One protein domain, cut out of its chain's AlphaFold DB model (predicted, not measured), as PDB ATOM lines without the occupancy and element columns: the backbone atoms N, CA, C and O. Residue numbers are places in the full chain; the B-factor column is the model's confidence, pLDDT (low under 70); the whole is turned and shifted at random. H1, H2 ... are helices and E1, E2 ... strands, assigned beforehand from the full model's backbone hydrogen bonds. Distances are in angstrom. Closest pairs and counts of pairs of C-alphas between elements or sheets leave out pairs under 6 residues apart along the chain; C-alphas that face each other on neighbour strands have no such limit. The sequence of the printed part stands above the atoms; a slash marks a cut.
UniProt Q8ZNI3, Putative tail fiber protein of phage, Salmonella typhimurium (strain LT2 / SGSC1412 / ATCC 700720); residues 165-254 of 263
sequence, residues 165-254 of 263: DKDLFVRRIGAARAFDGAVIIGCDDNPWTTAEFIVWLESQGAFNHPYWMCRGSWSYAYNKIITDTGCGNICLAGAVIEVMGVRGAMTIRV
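AT A GLANCE: This is residues 165 to 254 of the 263 residues of the protein "Putative tail fiber protein of phage" of Salmonella typhimurium (strain LT2 / SGSC1412 / ATCC 700720) (UniProt Q8ZNI3). A small antiparallel sheet of three strands, E1, E2 and E3, has the helix H2 grazing it, while the small helix H1 sits at one end of the long axis. Long loops make up much of the rest: residues 174 to 193 run past E1 toward H2, and residues 216 to 239 include a short paired loop at the end away from H1. The printed part has 90 residues, in the order H1, H2, E1, E2, E3, with sheet order E1, E2, E3; the class is mixed, helices and strands, with under half of the residues in named elements. It is compact, with a radius of gyration of the C-alphas of 13.0 A and spans of 36 by 25 by 17 A.

HOW THE PARTS SIT: Start at the inner strand E2, residues 240 to 246. E1, residues 211 to 215, is its antiparallel neighbour at 160 degrees; look for N 212 and O 243, 2.9 A apart and within hydrogen-bond range. E3, residues 249 to 254, is antiparallel to E2 at 177 degrees, with N 251 and O 244 within hydrogen-bond range at 2.8 A. The three form a meander, each strand the antiparallel neighbour of the one before, in two hairpins. Residues 177 to 178 pair in parallel with 212 to 213 of E1. H2, residues 194 to 203, is on the sheet but only grazes it, with residues 198 to 202. H1, residues 166 to 173, is apart from H2, and from E1 only just, at 8.1 A. In both helices every O i to N i+4 pair is within hydrogen-bond range.

IN THESE COORDINATES: Find C-alpha 166 at (40.545, 27.775, 30.944), where H1 begins and runs 10.5 A. H2 runs 14.4 A, E1 14.0 A and E2 18.1 A. E3 runs 16.7 A to C-alpha 254 at (25.743, 8.937, 21.852).

THE WHOLE: The C-alphas of Asp 165 and Gly 232, 40.4 A apart, are the two farthest apart. The printed part has no cut; the links H1 to H2 and E1 to E2 are long. No printed residue is under 70 in pLDDT.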
ATOM      1  N   ASP A 165      41.092  31.710  33.108       94.78
ATOM      2  CA  ASP A 165      39.867  30.918  33.023       94.78
ATOM      3  C   ASP A 165      39.922  30.017  31.784       94.78
ATOM      4  O   ASP A 165      39.622  30.421  30.655       94.78
ATOM      5  N   LYS A 166      40.367  28.777  32.002       92.33
ATOM      6  CA  LYS A 166      40.545  27.775  30.944       92.33
ATOM      7  C   LYS A 166      39.208  27.310  30.366       92.33
ATOM      8  O   LYS A 166      39.141  27.020  29.176       92.33
ATOM      9  N   ASP A 167      38.150  27.277  31.174       92.66
ATOM     10  CA  ASP A 167      36.816  26.868  30.730       92.66
ATOM     11  C   ASP A 167      36.209  27.919  29.790       92.66
ATOM     12  O   ASP A 167      35.781  27.603  28.672       92.66
ATOM     13  N   LEU A 168      36.299  29.197  30.179       94.41
ATOM     14  CA  LEU A 168      35.938  30.320  29.321       94.41
ATOM     15  C   LEU A 168      36.788  30.352  28.052       94.41
ATOM     16  O   LEU A 168      36.245  30.601  26.975       94.41
ATOM     17  N   PHE A 169      38.096  30.103  28.158       94.57
ATOM     18  CA  PHE A 169      38.984  30.053  26.998       94.57
ATOM     19  C   PHE A 169      38.542  28.980  25.999       94.57
ATOM     20  O   PHE A 169      38.281  29.321  24.846       94.57
ATOM     21  N   VAL A 170      38.362  27.729  26.444       93.96
ATOM     22  CA  VAL A 170      37.876  26.610  25.610       93.96
ATOM     23  C   VAL A 170      36.549  26.969  24.940       93.96
ATOM     24  O   VAL A 170      36.393  26.775  23.732       93.96
ATOM     25  N   ARG A 171      35.620  27.582  25.687       93.49
ATOM     26  CA  ARG A 171      34.342  28.075  25.155       93.49
ATOM     27  C   ARG A 171      34.518  29.149  24.078       93.49
ATOM     28  O   ARG A 171      33.815  29.106  23.072       93.49
ATOM     29  N   ARG A 172      35.422  30.115  24.277       94.36
ATOM     30  CA  ARG A 172      35.659  31.241  23.353       94.36
ATOM     31  C   ARG A 172      36.323  30.807  22.051       94.36
ATOM     32  O   ARG A 172      35.954  31.335  21.008       94.36
ATOM     33  N   ILE A 173      37.267  29.866  22.107       94.56
ATOM     34  CA  ILE A 173      37.950  29.364  20.903       94.56
ATOM     35  C   ILE A 173      37.155  28.280  20.165       94.56
ATOM     36  O   ILE A 173      37.544  27.873  19.076       94.56
ATOM     37  N   GLY A 174      36.056  27.796  20.749       92.29
ATOM     38  CA  GLY A 174      35.236  26.741  20.158       92.29
ATOM     39  C   GLY A 174      35.875  25.352  20.189       92.29
ATOM     40  O   GLY A 174      35.492  24.487  19.405       92.29
ATOM     41  N   ALA A 175      36.848  25.131  21.076       94.33
ATOM     42  CA  ALA A 175      37.460  23.822  21.257       94.33
ATOM     43  C   ALA A 175      36.512  22.878  22.010       94.33
ATOM     44  O   ALA A 175      35.693  23.312  22.822       94.33
ATOM     45  N   ALA A 176      36.654  21.576  21.756       95.04
ATOM     46  CA  ALA A 176      35.906  20.556  22.479       95.04
ATOM     47  C   ALA A 176      36.298  20.565  23.962       95.04
ATOM     48  O   ALA A 176      37.466  20.364  24.302       95.04
ATOM     49  N   ARG A 177      35.323  20.741  24.856       95.63
ATOM     50  CA  ARG A 177      35.526  20.474  26.282       95.63
ATOM     51  C   ARG A 177      35.415  18.974  26.529       95.63
ATOM     52  O   ARG A 177      34.308  18.443  26.567       95.63
ATOM     53  N   ALA A 178      36.552  18.309  26.713       95.25
ATOM     54  CA  ALA A 178      36.606  16.943  27.223       95.25
ATOM     55  C   ALA A 178      36.365  16.965  28.739       95.25
ATOM     56  O   ALA A 178      37.267  17.286  29.509       95.25
ATOM     57  N   PHE A 179      35.128  16.695  29.150       94.52
ATOM     58  CA  PHE A 179      34.692  16.791  30.541       94.52
ATOM     59  C   PHE A 179      35.353  15.746  31.435       94.52
ATOM     60  O   PHE A 179      35.927  16.091  32.461       94.52
ATOM     61  N   ASP A 180      35.266  14.479  31.033       94.56
ATOM     62  CA  ASP A 180      35.809  13.342  31.771       94.56
ATOM     63  C   ASP A 180      35.898  12.120  30.837       94.56
ATOM     64  O   ASP A 180      35.034  11.920  29.973       94.56
ATOM     65  N   GLY A 181      36.943  11.306  31.002       94.23
ATOM     66  CA  GLY A 181      37.165  10.072  30.242       94.23
ATOM     67  C   GLY A 181      36.514   8.816  30.844       94.23
ATOM     68  O   GLY A 181      36.564   7.755  30.219       94.23
ATOM     69  N   ALA A 182      35.937   8.910  32.041       94.63
ATOM     70  CA  ALA A 182      35.277   7.828  32.763       94.63
ATOM     71  C   ALA A 182      34.207   8.350  33.750       94.63
ATOM     72  O   ALA A 182      34.104   7.844  34.871       94.63
ATOM     73  N   VAL A 183      33.391   9.330  33.339       95.76
ATOM     74  CA  VAL A 183      32.337   9.899  34.195       95.76
ATOM     75  C   VAL A 183      31.335   8.831  34.618       95.76
ATOM     76  O   VAL A 183      30.928   7.974  33.834       95.76
ATOM     77  N   ILE A 184      30.909   8.902  35.873       94.94
ATOM     78  CA  ILE A 184      29.784   8.119  36.364       94.94
ATOM     79  C   ILE A 184      28.481   8.834  36.001       94.94
ATOM     80  O   ILE A 184      28.237   9.959  36.438       94.94
ATOM     81  N   ILE A 185      27.633   8.175  35.215       94.72
ATOM     82  CA  ILE A 185      26.400   8.770  34.709       94.72
ATOM     83  C   ILE A 185      25.222   8.230  35.517       94.72
ATOM     84  O   ILE A 185      24.688   7.181  35.185       94.72
ATOM     85  N   GLY A 186      24.825   8.949  36.570       86.16
ATOM     86  CA  GLY A 186      23.568   8.746  37.304       86.16
ATOM     87  C   GLY A 186      23.600   7.834  38.540       86.16
ATOM     88  O   GLY A 186      22.630   7.870  39.284       86.16
ATOM     89  N   CYS A 187      24.687   7.092  38.801       79.77
ATOM     90  CA  CYS A 187      24.990   6.404  40.077       79.77
ATOM     91  C   CYS A 187      23.933   5.436  40.664       79.77
ATOM     92  O   CYS A 187      24.018   5.120  41.851       79.77
ATOM     93  N   ASP A 188      22.965   4.946  39.889       83.39
ATOM     94  CA  ASP A 188      22.012   3.921  40.332       83.39
ATOM     95  C   ASP A 188      21.376   3.196  39.128       83.39
ATOM     96  O   ASP A 188      21.456   3.685  37.996       83.39
ATOM     97  N   ASP A 189      20.716   2.062  39.384       76.71
ATOM     98  CA  ASP A 189      20.182   1.152  38.357       76.71
ATOM     99  C   ASP A 189      18.877   1.628  37.679       76.71
ATOM    100  O   ASP A 189      18.407   0.993  36.731       76.71
ATOM    101  N   ASN A 190      18.252   2.722  38.130       88.25
ATOM    102  CA  ASN A 190      17.002   3.194  37.529       88.25
ATOM    103  C   ASN A 190      17.262   3.773  36.134       88.25
ATOM    104  O   ASN A 190      18.121   4.647  36.006       88.25
ATOM    105  N   PRO A 191      16.511   3.369  35.097       91.98
ATOM    106  CA  PRO A 191      16.678   3.931  33.765       91.98
ATOM    107  C   PRO A 191      16.324   5.421  33.737       91.98
ATOM    108  O   PRO A 191      15.558   5.907  34.568       91.98
ATOM    109  N   TRP A 192      16.860   6.132  32.748       96.10
ATOM    110  CA  TRP A 192      16.461   7.501  32.439       96.10
ATOM    111  C   TRP A 192      15.581   7.554  31.195       96.10
ATOM    112  O   TRP A 192      15.779   6.825  30.223       96.10
ATOM    113  N   THR A 193      14.643   8.488  31.212       96.62
ATOM    114  CA  THR A 193      14.049   9.051  30.002       96.62
ATOM    115  C   THR A 193      15.059   9.948  29.283       96.62
ATOM    116  O   THR A 193      16.017  10.462  29.869       96.62
ATOM    117  N   THR A 194      14.828  10.205  28.001       95.95
ATOM    118  CA  THR A 194      15.645  11.112  27.191       95.95
ATOM    119  C   THR A 194      15.641  12.522  27.794       95.95
ATOM    120  O   THR A 194      16.664  13.208  27.784       95.95
ATOM    121  N   ALA A 195      14.521  12.943  28.392       95.72
ATOM    122  CA  ALA A 195      14.414  14.222  29.091       95.72
ATOM    123  C   ALA A 195      15.321  14.292  30.333       95.72
ATOM    124  O   ALA A 195      16.035  15.280  30.511       95.72
ATOM    125  N   GLU A 196      15.350  13.246  31.164       95.98
ATOM    126  CA  GLU A 196      16.227  13.179  32.343       95.98
ATOM    127  C   GLU A 196      17.708  13.166  31.951       95.98
ATOM    128  O   GLU A 196      18.521  13.846  32.580       95.98
ATOM    129  N   PHE A 197      18.058  12.478  30.861       95.45
ATOM    130  CA  PHE A 197      19.415  12.506  30.320       95.45
ATOM    131  C   PHE A 197      19.843  13.917  29.883       95.45
ATOM    132  O   PHE A 197      20.951  14.355  30.195       95.45
ATOM    133  N   ILE A 198      18.960  14.668  29.215       95.25
ATOM    134  CA  ILE A 198      19.225  16.060  28.811       95.25
ATOM    135  C   ILE A 198      19.394  16.974  30.031       95.25
ATOM    136  O   ILE A 198      20.293  17.816  30.042       95.25
ATOM    137  N   VAL A 199      18.574  16.799  31.072       95.57
ATOM    138  CA  VAL A 199      18.716  17.545  32.337       95.57
ATOM    139  C   VAL A 199      20.064  17.250  32.990       95.57
ATOM    140  O   VAL A 199      20.739  18.167  33.466       95.57
ATOM    141  N   TRP A 200      20.505  15.991  32.973       95.80
ATOM    142  CA  TRP A 200      21.832  15.644  33.464       95.80
ATOM    143  C   TRP A 200      22.934  16.333  32.647       95.80
ATOM    144  O   TRP A 200      23.806  16.963  33.241       95.80
ATOM    145  N   LEU A 201      22.871  16.318  31.312       96.26
ATOM    146  CA  LEU A 201      23.843  17.027  30.463       96.26
ATOM    147  C   LEU A 201      23.916  18.528  30.776       96.26
ATOM    148  O   LEU A 201      25.011  19.092  30.866       96.26
ATOM    149  N   GLU A 202      22.770  19.169  31.000       95.50
ATOM    150  CA  GLU A 202      22.708  20.569  31.424       95.50
ATOM    151  C   GLU A 202      23.422  20.788  32.759       95.50
ATOM    152  O   GLU A 202      24.226  21.713  32.880       95.50
ATOM    153  N   SER A 203      23.195  19.897  33.730       95.06
ATOM    154  CA  SER A 203      23.844  19.961  35.045       95.06
ATOM    155  C   SER A 203      25.369  19.815  34.973       95.06
ATOM    156  O   SER A 203      26.074  20.378  35.806       95.06
ATOM    157  N   GLN A 204      25.894  19.117  33.957       94.64
ATOM    158  CA  GLN A 204      27.338  18.992  33.709       94.64
ATOM    159  C   GLN A 204      27.917  20.173  32.902       94.64
ATOM    160  O   GLN A 204      29.116  20.215  32.597       94.64
ATOM    161  N   GLY A 205      27.071  21.142  32.535       94.56
ATOM    162  CA  GLY A 205      27.444  22.301  31.734       94.56
ATOM    163  C   GLY A 205      27.650  21.986  30.254       94.56
ATOM    164  O   GLY A 205      28.305  22.766  29.566       94.56
ATOM    165  N   ALA A 206      27.113  20.874  29.739       95.95
ATOM    166  CA  ALA A 206      27.330  20.474  28.349       95.95
ATOM    167  C   ALA A 206      26.869  21.546  27.348       95.95
ATOM    168  O   ALA A 206      27.526  21.786  26.339       95.95
ATOM    169  N   PHE A 207      25.793  22.265  27.676       95.68
ATOM    170  CA  PHE A 207      25.222  23.319  26.831       95.68
ATOM    171  C   PHE A 207      25.912  24.680  26.968       95.68
ATOM    172  O   PHE A 207      25.524  25.631  26.289       95.68
ATOM    173  N   ASN A 208      26.933  24.777  27.825       94.75
ATOM    174  CA  ASN A 208      27.741  25.982  27.967       94.75
ATOM    175  C   ASN A 208      28.874  26.043  26.938       94.75
ATOM    176  O   ASN A 208      29.503  27.090  26.824       94.75
ATOM    177  N   HIS A 209      29.140  24.971  26.186       95.08
ATOM    178  CA  HIS A 209      30.210  24.921  25.190       95.08
ATOM    179  C   HIS A 209      29.632  24.652  23.801       95.08
ATOM    180  O   HIS A 209      28.679  23.891  23.681       95.08
ATOM    181  N   PRO A 210      30.216  25.226  22.733       94.44
ATOM    182  CA  PRO A 210      29.807  24.896  21.369       94.44
ATOM    183  C   PRO A 210      30.122  23.438  21.010       94.44
ATOM    184  O   PRO A 210      29.481  22.877  20.126       94.44
ATOM    185  N   TYR A 211      31.091  22.822  21.692       96.17
ATOM    186  CA  TYR A 211      31.359  21.396  21.616       96.17
ATOM    187  C   TYR A 211      31.800  20.881  22.993       96.17
ATOM    188  O   TYR A 211      32.796  21.337  23.556       96.17
ATOM    189  N   TRP A 212      31.044  19.940  23.545       97.32
ATOM    190  CA  TRP A 212      31.312  19.262  24.807       97.32
ATOM    191  C   TRP A 212      31.304  17.755  24.587       97.32
ATOM    192  O   TRP A 212      30.523  17.246  23.783       97.32
ATOM    193  N   MET A 213      32.156  17.029  25.298       97.45
ATOM    194  CA  MET A 213      32.144  15.575  25.258       97.45
ATOM    195  C   MET A 213      32.513  14.968  26.605       97.45
ATOM    196  O   MET A 213      33.287  15.537  27.372       97.45
ATOM    197  N   CYS A 214      31.979  13.787  26.875       97.28
ATOM    198  CA  CYS A 214      32.421  12.938  27.966       97.28
ATOM    199  C   CYS A 214      32.374  11.477  27.537       97.28
ATOM    200  O   CYS A 214      31.810  11.122  26.496       97.28
ATOM    201  N   ARG A 215      32.947  10.614  28.366       95.90
ATOM    202  CA  ARG A 215      32.789   9.178  28.219       95.90
ATOM    203  C   ARG A 215      32.314   8.566  29.522       95.90
ATOM    204  O   ARG A 215      32.954   8.754  30.554       95.90
ATOM    205  N   GLY A 216      31.243   7.784  29.455       93.66
ATOM    206  CA  GLY A 216      30.777   6.991  30.582       93.66
ATOM    207  C   GLY A 216      31.847   6.011  31.068       93.66
ATOM    208  O   GLY A 216      32.637   5.453  30.289       93.66
ATOM    209  N   SER A 217      31.881   5.772  32.375       92.98
ATOM    210  CA  SER A 217      32.721   4.732  32.967       92.98
ATOM    211  C   SER A 217      32.353   3.357  32.386       92.98
ATOM    212  O   SER A 217      31.247   3.157  31.887       92.98
ATOM    213  N   TRP A 218      33.249   2.374  32.469       91.99
ATOM    214  CA  TRP A 218      32.943   1.004  32.024       91.99
ATOM    215  C   TRP A 218      31.940   0.254  32.925       91.99
ATOM    216  O   TRP A 218      31.505  -0.833  32.561       91.99
ATOM    217  N   SER A 219      31.582   0.791  34.097       90.41
ATOM    218  CA  SER A 219      30.684   0.116  35.041       90.41
ATOM    219  C   SER A 219      29.224   0.235  34.611       90.41
ATOM    220  O   SER A 219      28.657   1.325  34.640       90.41
ATOM    221  N   TYR A 220      28.594  -0.890  34.284       87.59
ATOM    222  CA  TYR A 220      27.159  -0.940  33.990       87.59
ATOM    223  C   TYR A 220      26.302  -0.509  35.185       87.59
ATOM    224  O   TYR A 220      25.380   0.268  35.004       87.59
ATOM    225  N   ALA A 221      26.665  -0.914  36.406       87.57
ATOM    226  CA  ALA A 221      25.922  -0.564  37.623       87.57
ATOM    227  C   ALA A 221      25.998   0.931  37.987       87.57
ATOM    228  O   ALA A 221      25.219   1.434  38.786       87.57
ATOM    229  N   TYR A 222      26.978   1.655  37.440       90.62
ATOM    230  CA  TYR A 222      27.149   3.081  37.724       90.62
ATOM    231  C   TYR A 222      26.641   3.976  36.593       90.62
ATOM    232  O   TYR A 222      26.645   5.196  36.744       90.62
ATOM    233  N   ASN A 223      26.234   3.406  35.457       92.45
ATOM    234  CA  ASN A 223      25.823   4.178  34.292       92.45
ATOM    235  C   ASN A 223      24.386   3.861  33.907       92.45
ATOM    236  O   ASN A 223      23.993   2.707  33.780       92.45
ATOM    237  N   LYS A 224      23.618   4.920  33.675       94.12
ATOM    238  CA  LYS A 224      22.206   4.838  33.311       94.12
ATOM    239  C   LYS A 224      21.998   4.176  31.950       94.12
ATOM    240  O   LYS A 224      22.873   4.165  31.080       94.12
ATOM    241  N   ILE A 225      20.783   3.679  31.759       93.03
ATOM    242  CA  ILE A 225      20.262   3.204  30.478       93.03
ATOM    243  C   ILE A 225      19.118   4.132  30.073       93.03
ATOM    244  O   ILE A 225      18.239   4.401  30.890       93.03
ATOM    245  N   ILE A 226      19.119   4.602  28.825       94.99
ATOM    246  CA  ILE A 226      18.023   5.399  28.261       94.99
ATOM    247  C   ILE A 226      17.028   4.456  27.582       94.99
ATOM    248  O   ILE A 226      17.431   3.675  26.718       94.99
ATOM    249  N   THR A 227      15.752   4.504  27.965       94.74
ATOM    250  CA  THR A 227      14.758   3.474  27.593       94.74
ATOM    251  C   THR A 227      13.616   3.959  26.694       94.74
ATOM    252  O   THR A 227      12.832   3.141  26.216       94.74
ATOM    253  N   ASP A 228      13.515   5.257  26.409       95.66
ATOM    254  CA  ASP A 228      12.396   5.882  25.681       95.66
ATOM    255  C   ASP A 228      12.774   6.421  24.285       95.66
ATOM    256  O   ASP A 228      12.048   7.212  23.690       95.66
ATOM    257  N   THR A 229      13.902   5.978  23.733       91.52
ATOM    258  CA  THR A 229      14.481   6.509  22.483       91.52
ATOM    259  C   THR A 229      13.745   6.070  21.212       91.52
ATOM    260  O   THR A 229      13.961   6.633  20.140       91.52
ATOM    261  N   GLY A 230      12.922   5.020  21.297       92.76
ATOM    262  CA  GLY A 230      12.278   4.379  20.143       92.76
ATOM    263  C   GLY A 230      13.209   3.512  19.281       92.76
ATOM    264  O   GLY A 230      12.728   2.852  18.363       92.76
ATOM    265  N   CYS A 231      14.515   3.459  19.577       89.28
ATOM    266  CA  CYS A 231      15.502   2.635  18.866       89.28
ATOM    267  C   CYS A 231      16.124   1.523  19.732       89.28
ATOM    268  O   CYS A 231      17.112   0.906  19.339       89.28
ATOM    269  N   GLY A 232      15.520   1.238  20.889       89.46
ATOM    270  CA  GLY A 232      16.014   0.285  21.881       89.46
ATOM    271  C   GLY A 232      16.766   0.963  23.028       89.46
ATOM    272  O   GLY A 232      16.982   2.173  23.035       89.46
ATOM    273  N   ASN A 233      17.151   0.168  24.024       91.04
ATOM    274  CA  ASN A 233      17.837   0.674  25.208       91.04
ATOM    275  C   ASN A 233      19.248   1.170  24.856       91.04
ATOM    276  O   ASN A 233      20.057   0.409  24.326       91.04
ATOM    277  N   ILE A 234      19.568   2.414  25.211       92.17
ATOM    278  CA  ILE A 234      20.915   2.978  25.054       92.17
ATOM    279  C   ILE A 234      21.636   2.890  26.396       92.17
ATOM    280  O   ILE A 234      21.354   3.659  27.313       92.17
ATOM    281  N   CYS A 235      22.575   1.953  26.517       91.78
ATOM    282  CA  CYS A 235      23.434   1.851  27.693       91.78
ATOM    283  C   CYS A 235      24.534   2.920  27.651       91.78
ATOM    284  O   CYS A 235      25.256   3.023  26.657       91.78
ATOM    285  N   LEU A 236      24.681   3.697  28.729       93.80
ATOM    286  CA  LEU A 236      25.701   4.746  28.817       93.80
ATOM    287  C   LEU A 236      27.043   4.243  29.370       93.80
ATOM    288  O   LEU A 236      28.031   4.978  29.349       93.80
ATOM    289  N   ALA A 237      27.115   2.985  29.817       91.81
ATOM    290  CA  ALA A 237      28.377   2.363  30.201       91.81
ATOM    291  C   ALA A 237      29.327   2.318  28.996       91.81
ATOM    292  O   ALA A 237      28.982   1.814  27.930       91.81
ATOM    293  N   GLY A 238      30.515   2.902  29.153       92.17
ATOM    294  CA  GLY A 238      31.512   3.018  28.088       92.17
ATOM    295  C   GLY A 238      31.121   3.920  26.912       92.17
ATOM    296  O   GLY A 238      31.932   4.081  25.998       92.17
ATOM    297  N   ALA A 239      29.928   4.522  26.920       94.21
ATOM    298  CA  ALA A 239      29.455   5.338  25.813       94.21
ATOM    299  C   ALA A 239      30.206   6.673  25.745       94.21
ATOM    300  O   ALA A 239      30.420   7.332  26.764       94.21
ATOM    301  N   VAL A 240      30.579   7.087  24.536       96.36
ATOM    302  CA  VAL A 240      31.038   8.454  24.265       96.36
ATOM    303  C   VAL A 240      29.808   9.313  24.009       96.36
ATOM    304  O   VAL A 240      28.993   8.987  23.146       96.36
ATOM    305  N   ILE A 241      29.678  10.405  24.752       97.44
ATOM    306  CA  ILE A 241      28.603  11.377  24.594       97.44
ATOM    307  C   ILE A 241      29.222  12.665  24.082       97.44
ATOM    308  O   ILE A 241      30.113  13.227  24.713       97.44
ATOM    309  N   GLU A 242      28.725  13.143  22.953       97.85
ATOM    310  CA  GLU A 242      29.113  14.409  22.352       97.85
ATOM    311  C   GLU A 242      27.890  15.310  22.254       97.85
ATOM    312  O   GLU A 242      26.832  14.904  21.773       97.85
ATOM    313  N   VAL A 243      28.050  16.550  22.689       97.72
ATOM    314  CA  VAL A 243      27.054  17.608  22.578       97.72
ATOM    315  C   VAL A 243      27.662  18.706  21.721       97.72
ATOM    316  O   VAL A 243      28.658  19.324  22.093       97.72
ATOM    317  N   MET A 244      27.085  18.918  20.545       96.43
ATOM    318  CA  MET A 244      27.502  19.946  19.596       96.43
ATOM    319  C   MET A 244      26.417  21.014  19.548       96.43
ATOM    320  O   MET A 244      25.278  20.712  19.203       96.43
ATOM    321  N   GLY A 245      26.754  22.254  19.879       93.45
ATOM    322  CA  GLY A 245      25.810  23.362  19.996       93.45
ATOM    323  C   GLY A 245      25.361  23.640  21.432       93.45
ATOM    324  O   GLY A 245      25.862  23.071  22.396       93.45
ATOM    325  N   VAL A 246      24.418  24.570  21.565       90.16
ATOM    326  CA  VAL A 246      23.931  25.091  22.854       90.16
ATOM    327  C   VAL A 246      22.458  24.745  23.044       90.16
ATOM    328  O   VAL A 246      21.801  24.304  22.108       90.16
ATOM    329  N   ARG A 247      21.893  24.993  24.230       90.38
ATOM    330  CA  ARG A 247      20.543  24.523  24.608       90.38
ATOM    331  C   ARG A 247      19.422  24.853  23.607       90.38
ATOM    332  O   ARG A 247      18.461  24.101  23.512       90.38
ATOM    333  N   GLY A 248      19.534  25.957  22.862       89.51
ATOM    334  CA  GLY A 248      18.559  26.347  21.832       89.51
ATOM    335  C   GLY A 248      18.731  25.670  20.464       89.51
ATOM    336  O   GLY A 248      17.796  25.677  19.670       89.51
ATOM    337  N   ALA A 249      19.904  25.107  20.173       90.78
ATOM    338  CA  ALA A 249      20.226  24.413  18.927       90.78
ATOM    339  C   ALA A 249      21.419  23.477  19.173       90.78
ATOM    340  O   ALA A 249      22.576  23.906  19.121       90.78
ATOM    341  N   MET A 250      21.123  22.211  19.476       93.05
ATOM    342  CA  MET A 250      22.116  21.197  19.828       93.05
ATOM    343  C   MET A 250      21.885  19.883  19.086       93.05
ATOM    344  O   MET A 250      20.750  19.486  18.829       93.05
ATOM    345  N   THR A 251      22.983  19.184  18.832       96.68
ATOM    346  CA  THR A 251      23.031  17.789  18.408       96.68
ATOM    347  C   THR A 251      23.683  16.987  19.525       96.68
ATOM    348  O   THR A 251      24.827  17.258  19.890       96.68
ATOM    349  N   ILE A 252      22.968  15.995  20.058       96.53
ATOM    350  CA  ILE A 252      23.517  15.032  21.016       96.53
ATOM    351  C   ILE A 252      23.808  13.741  20.256       96.53
ATOM    352  O   ILE A 252      22.902  13.126  19.695       96.53
ATOM    353  N   ARG A 253      25.076  13.331  20.233       97.12
ATOM    354  CA  ARG A 253      25.520  12.057  19.671       97.12
ATOM    355  C   ARG A 253      25.973  11.150  20.804       97.12
ATOM    356  O   ARG A 253      26.917  11.475  21.517       97.12
ATOM    357  N   VAL A 254      25.321  10.000  20.937       95.49
ATOM    358  CA  VAL A 254      25.743   8.937  21.852       95.49
ATOM    359  C   VAL A 254      26.304   7.793  21.023       95.49
ATOM    360  O   VAL A 254      25.603   7.209  20.201       95.49
TER     361      VAL A 254